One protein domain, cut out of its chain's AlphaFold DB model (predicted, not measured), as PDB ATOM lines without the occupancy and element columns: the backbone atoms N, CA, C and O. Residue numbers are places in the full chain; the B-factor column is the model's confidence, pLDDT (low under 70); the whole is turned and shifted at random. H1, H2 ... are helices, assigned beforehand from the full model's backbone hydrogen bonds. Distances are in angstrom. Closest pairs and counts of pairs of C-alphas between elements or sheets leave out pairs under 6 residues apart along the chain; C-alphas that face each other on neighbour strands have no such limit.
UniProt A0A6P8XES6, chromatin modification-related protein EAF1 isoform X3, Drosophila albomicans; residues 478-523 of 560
ATOM      1  N   ASP A 478     267.824 100.599 193.825       79.62
ATOM      2  CA  ASP A 478     267.324 100.440 195.188       79.62
ATOM      3  C   ASP A 478     268.191 101.275 196.146       79.62
ATOM      4  O   ASP A 478     269.421 101.226 196.057       79.62
ATOM      5  N   ASP A 479     267.575 102.047 197.043       81.69
ATOM      6  CA  ASP A 479     268.289 102.908 197.992       81.69
ATOM      7  C   ASP A 479     269.227 102.091 198.893       81.69
ATOM      8  O   ASP A 479     270.333 102.551 199.203       81.69
ATOM      9  N   GLU A 480     268.845 100.859 199.258       80.94
ATOM     10  CA  GLU A 480     269.726  99.942 199.993       80.94
ATOM     11  C   GLU A 480     270.940  99.552 199.134       80.94
ATOM     12  O   GLU A 480     272.076  99.567 199.616       80.94
ATOM     13  N   LEU A 481     270.736  99.278 197.841       80.19
ATOM     14  CA  LEU A 481     271.812  98.938 196.909       80.19
ATOM     15  C   LEU A 481     272.731 100.136 196.628       80.19
ATOM     16  O   LEU A 481     273.948  99.955 196.576       80.19
ATOM     17  N   GLU A 482     272.209 101.359 196.492       83.25
ATOM     18  CA  GLU A 482     273.052 102.543 196.301       83.25
ATOM     19  C   GLU A 482     273.851 102.877 197.574       83.25
ATOM     20  O   GLU A 482     275.052 103.160 197.493       83.25
ATOM     21  N   GLN A 483     273.234 102.797 198.758       80.81
ATOM     22  CA  GLN A 483     273.958 102.932 200.028       80.81
ATOM     23  C   GLN A 483     275.012 101.831 200.190       80.81
ATOM     24  O   GLN A 483     276.142 102.121 200.589       80.81
ATOM     25  N   HIS A 484     274.696 100.595 199.813       84.06
ATOM     26  CA  HIS A 484     275.642  99.486 199.813       84.06
ATOM     27  C   HIS A 484     276.816  99.727 198.850       84.06
ATOM     28  O   HIS A 484     277.960  99.494 199.230       84.06
ATOM     29  N   ILE A 485     276.587 100.229 197.631       86.06
ATOM     30  CA  ILE A 485     277.667 100.516 196.666       86.06
ATOM     31  C   ILE A 485     278.558 101.660 197.150       86.06
ATOM     32  O   ILE A 485     279.774 101.583 196.992       86.06
ATOM     33  N   LYS A 486     277.993 102.690 197.791       82.50
ATOM     34  CA  LYS A 486     278.775 103.785 198.397       82.50
ATOM     35  C   LYS A 486     279.730 103.299 199.498       82.50
ATOM     36  O   LYS A 486     280.765 103.932 199.697       82.50
ATOM     37  N   HIS A 487     279.414 102.190 200.176       78.44
ATOM     38  CA  HIS A 487     280.165 101.697 201.341       78.44
ATOM     39  C   HIS A 487     280.867 100.332 201.154       78.44
ATOM     40  O   HIS A 487     281.760 100.019 201.942       78.44
ATOM     41  N   CYS A 488     280.553  99.518 200.133       83.19
ATOM     42  CA  CYS A 488     281.336  98.310 199.834       83.19
ATOM     43  C   CYS A 488     282.714  98.720 199.288       83.19
ATOM     44  O   CYS A 488     282.856  99.324 198.224       83.19
ATOM     45  N   SER A 489     283.758  98.338 200.020       80.25
ATOM     46  CA  SER A 489     285.164  98.600 199.694       80.25
ATOM     47  C   SER A 489     285.734  97.683 198.600       80.25
ATOM     48  O   SER A 489     286.946  97.666 198.380       80.25
ATOM     49  N   CYS A 490     284.897  96.912 197.893       79.19
ATOM     50  CA  CYS A 490     285.358  96.136 196.745       79.19
ATOM     51  C   CYS A 490     285.581  97.034 195.518       79.19
ATOM     52  O   CYS A 490     284.827  97.962 195.241       79.19
ATOM     53  N   SER A 491     286.550  96.664 194.684       74.56
ATOM     54  CA  SER A 491     286.714  97.204 193.328       74.56
ATOM     55  C   SER A 491     285.758  96.552 192.309       74.56
ATOM     56  O   SER A 491     286.088  96.437 191.128       74.56
ATOM     57  N   CYS A 492     284.635  95.994 192.765       80.44
ATOM     58  CA  CYS A 492     283.799  95.069 192.007       80.44
ATOM     59  C   CYS A 492     282.502  95.730 191.527       80.44
ATOM     60  O   CYS A 492     281.937  96.570 192.212       80.44
ATOM     61  N   ASN A 493     282.031  95.365 190.329       76.75
ATOM     62  CA  ASN A 493     280.803  95.937 189.777       76.75
ATOM     63  C   ASN A 493     279.569  95.283 190.421       76.75
ATOM     64  O   ASN A 493     279.321  94.084 190.238       76.75
ATOM     65  N   HIS A 494     278.788  96.073 191.151       79.25
ATOM     66  CA  HIS A 494     277.549  95.640 191.783       79.25
ATOM     67  C   HIS A 494     276.407  95.631 190.765       79.25
ATOM     68  O   HIS A 494     275.810  96.658 190.463       79.25
ATOM     69  N   MET A 495     276.099  94.447 190.229       76.56
ATOM     70  CA  MET A 495     274.935  94.188 189.359       76.56
ATOM     71  C   MET A 495     274.847  95.023 188.062       76.56
ATOM     72  O   MET A 495     273.870  94.887 187.334       76.56
ATOM     73  N   GLY A 496     275.871  95.814 187.727       76.88
ATOM     74  CA  GLY A 496     275.898  96.719 186.573       76.88
ATOM     75  C   GLY A 496     276.033  98.200 186.951       76.88
ATOM     76  O   GLY A 496     276.453  98.988 186.108       76.88
ATOM     77  N   TYR A 497     275.757  98.565 188.206       76.00
ATOM     78  CA  TYR A 497     275.705  99.953 188.687       76.00
ATOM     79  C   TYR A 497     277.076 100.576 189.020       76.00
ATOM     80  O   TYR A 497     277.140 101.754 189.368       76.00
ATOM     81  N   GLY A 498     278.176  99.824 188.887       78.62
ATOM     82  CA  GLY A 498     279.540 100.295 189.161       78.62
ATOM     83  C   GLY A 498     280.070  99.867 190.532       78.62
ATOM     84  O   GLY A 498     279.602  98.883 191.113       78.62
ATOM     85  N   ASN A 499     281.090 100.574 191.016       83.88
ATOM     86  CA  ASN A 499     281.734 100.376 192.319       83.88
ATOM     87  C   ASN A 499     281.782 101.690 193.136       83.88
ATOM     88  O   ASN A 499     281.439 102.764 192.640       83.88
ATOM     89  N   SER A 500     282.249 101.623 194.386       75.44
ATOM     90  CA  SER A 500     282.360 102.785 195.287       75.44
ATOM     91  C   SER A 500     283.218 103.938 194.735       75.44
ATOM     92  O   SER A 500     282.905 105.105 194.986       75.44
ATOM     93  N   MET A 501     284.259 103.658 193.942       71.94
ATOM     94  CA  MET A 501     285.106 104.691 193.324       71.94
ATOM     95  C   MET A 501     284.374 105.471 192.226       71.94
ATOM     96  O   MET A 501     284.581 106.680 192.111       71.94
ATOM     97  N   ASP A 502     283.495 104.826 191.453       72.75
ATOM     98  CA  ASP A 502     282.702 105.499 190.412       72.75
ATOM     99  C   ASP A 502     281.802 106.590 191.031       72.75
ATOM    100  O   ASP A 502     281.710 107.713 190.522       72.75
ATOM    101  N   TYR A 503     281.212 106.296 192.195       69.88
ATOM    102  CA  TYR A 503     280.410 107.247 192.970       69.88
ATOM    103  C   TYR A 503     281.261 108.361 193.602       69.88
ATOM    104  O   TYR A 503     280.852 109.522 193.566       69.88
ATOM    105  N   GLN A 504     282.464 108.061 194.109       66.31
ATOM    106  CA  GLN A 504     283.392 109.095 194.601       66.31
ATOM    107  C   GLN A 504     283.808 110.071 193.489       66.31
ATOM    108  O   GLN A 504     283.796 111.285 193.698       66.31
ATOM    109  N   VAL A 505     284.120 109.572 192.287       64.75
ATOM    110  CA  VAL A 505     284.466 110.422 191.133       64.75
ATOM    111  C   VAL A 505     283.271 111.281 190.699       64.75
ATOM    112  O   VAL A 505     283.455 112.467 190.416       64.75
ATOM    113  N   ARG A 506     282.047 110.732 190.709       62.47
ATOM    114  CA  ARG A 506     280.811 111.489 190.428       62.47
ATOM    115  C   ARG A 506     280.577 112.609 191.455       62.47
ATOM    116  O   ARG A 506     280.275 113.733 191.056       62.47
ATOM    117  N   LEU A 507     280.778 112.343 192.750       63.78
ATOM    118  CA  LEU A 507     280.662 113.351 193.815       63.78
ATOM    119  C   LEU A 507     281.734 114.447 193.706       63.78
ATOM    120  O   LEU A 507     281.409 115.627 193.834       63.78
ATOM    121  N   LEU A 508     282.988 114.088 193.411       62.00
ATOM    122  CA  LEU A 508     284.068 115.061 193.210       62.00
ATOM    123  C   LEU A 508     283.824 115.946 191.979       62.00
ATOM    124  O   LEU A 508     284.036 117.156 192.053       62.00
ATOM    125  N   ALA A 509     283.325 115.383 190.874       59.12
ATOM    126  CA  ALA A 509     282.950 116.156 189.690       59.12
ATOM    127  C   ALA A 509     281.809 117.149 189.986       59.12
ATOM    128  O   ALA A 509     281.884 118.312 189.586       59.12
ATOM    129  N   PHE A 510     280.786 116.717 190.733       64.06
ATOM    130  CA  PHE A 510     279.664 117.570 191.136       64.06
ATOM    131  C   PHE A 510     280.097 118.687 192.102       64.06
ATOM    132  O   PHE A 510     279.747 119.850 191.898       64.06
ATOM    133  N   GLY A 511     280.928 118.360 193.098       63.84
ATOM    134  CA  GLY A 511     281.521 119.335 194.016       63.84
ATOM    135  C   GLY A 511     282.370 120.377 193.287       63.84
ATOM    136  O   GLY A 511     282.193 121.573 193.513       63.84
ATOM    137  N   PHE A 512     283.210 119.954 192.337       59.84
ATOM    138  CA  PHE A 512     284.003 120.870 191.514       59.84
ATOM    139  C   PHE A 512     283.105 121.781 190.659       59.84
ATOM    140  O   PHE A 512     283.321 122.990 190.620       59.84
ATOM    141  N   TYR A 513     282.046 121.246 190.043       62.03
ATOM    142  CA  TYR A 513     281.086 122.030 189.252       62.03
ATOM    143  C   TYR A 513     280.318 123.075 190.088       62.03
ATOM    144  O   TYR A 513     280.084 124.197 189.625       62.03
ATOM    145  N   LEU A 514     279.978 122.750 191.340       63.62
ATOM    146  CA  LEU A 514     279.411 123.692 192.314       63.62
ATOM    147  C   LEU A 514     280.418 124.776 192.730       63.62
ATOM    148  O   LEU A 514     280.071 125.961 192.746       63.62
ATOM    149  N   THR A 515     281.675 124.409 193.004       60.66
ATOM    150  CA  THR A 515     282.753 125.371 193.291       60.66
ATOM    151  C   THR A 515     282.999 126.314 192.108       60.66
ATOM    152  O   THR A 515     283.103 127.525 192.295       60.66
ATOM    153  N   LEU A 516     283.002 125.807 190.871       59.00
ATOM    154  CA  LEU A 516     283.174 126.639 189.678       59.00
ATOM    155  C   LEU A 516     281.990 127.581 189.426       59.00
ATOM    156  O   LEU A 516     282.205 128.715 189.000       59.00
ATOM    157  N   ASN A 517     280.751 127.176 189.720       58.19
ATOM    158  CA  ASN A 517     279.603 128.079 189.587       58.19
ATOM    159  C   ASN A 517     279.541 129.137 190.700       58.19
ATOM    160  O   ASN A 517     279.206 130.285 190.413       58.19
ATOM    161  N   THR A 518     279.928 128.801 191.934       55.94
ATOM    162  CA  THR A 518     280.001 129.778 193.040       55.94
ATOM    163  C   THR A 518     281.165 130.764 192.881       55.94
ATOM    164  O   THR A 518     280.987 131.956 193.130       55.94
ATOM    165  N   MET A 519     282.327 130.327 192.377       50.53
ATOM    166  CA  MET A 519     283.419 131.235 191.992       50.53
ATOM    167  C   MET A 519     283.075 132.054 190.736       50.53
ATOM    168  O   MET A 519     283.355 133.253 190.676       50.53
ATOM    169  N   GLY A 520     282.414 131.433 189.756       47.06
ATOM    170  CA  GLY A 520     281.971 132.061 188.509       47.06
ATOM    171  C   GLY A 520     280.897 133.140 188.682       47.06
ATOM    172  O   GLY A 520     280.647 133.885 187.742       47.06
ATOM    173  N   ALA A 521     280.299 133.272 189.869       51.50
ATOM    174  CA  ALA A 521     279.416 134.387 190.218       51.50
ATOM    175  C   ALA A 521     280.172 135.697 190.545       51.50
ATOM    176  O   ALA A 521     279.537 136.727 190.754       51.50
ATOM    177  N   ARG A 522     281.516 135.678 190.612       52.66
ATOM    178  CA  ARG A 522     282.352 136.846 190.963       52.66
ATOM    179  C   ARG A 522     283.320 137.304 189.865       52.66
ATOM    180  O   ARG A 522     284.120 138.201 190.118       52.66
ATOM    181  N   ARG A 523     283.293 136.704 188.668       53.72
ATOM    182  CA  ARG A 523     284.178 137.083 187.549       53.72
ATOM    183  C   ARG A 523     283.451 137.077 186.207       53.72
ATOM    184  O   ARG A 523     282.490 136.341 186.015       53.72
TER     185      ARG A 523
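Overview. This is residues 478 to 523 of the 560 residues of the protein "chromatin modification-related protein EAF1 isoform X3" of Drosophila albomicans (UniProt A0A6P8XES6). One long helix, H2, makes the length of an L, and the short helix H1 meets its beginning at a corner, with a looped stretch, residues 488 to 499, joining the two. Residues 505 to 523, most of them in H2, stick out free. The printed part has 46 residues with two named helices, H1 then H2, and no named strand: all helix. It is only just extended, close to loose, with a radius of gyration of the C-alphas of 14.3 A and spans of 44 by 20 by 16 A.

Along the chain. Find C-alpha 500 at (282.360, 102.785, 195.287); from there H2, residues 500 to 519, runs 28.7 A to C-alpha 519 at (283.419, 131.235, 191.992). Go back to C-alpha 479 at (268.289, 102.908, 197.992), where H1, residues 479 to 487, begins.

Arrangement. H2 touches H1 with residues 500 to 504 alone; look at Lys 486 and Ser 500, whose C-alphas, the closest of the two helices, are 4.9 A apart. Their lines are about perpendicular, at 90 degrees. In H1 and H2 every O i to N i+4 pair is within hydrogen-bond range.

Size, cuts and confidence. The farthest C-alphas, of Met 495 and Arg 523, are 43.9 A apart. The printed part has no cut, and the 12-residue link from H1 to H2 is long. Read the B-factor column at residues 503 to 523: their pLDDT is under 70, against a mean of 70.3 for the printed part.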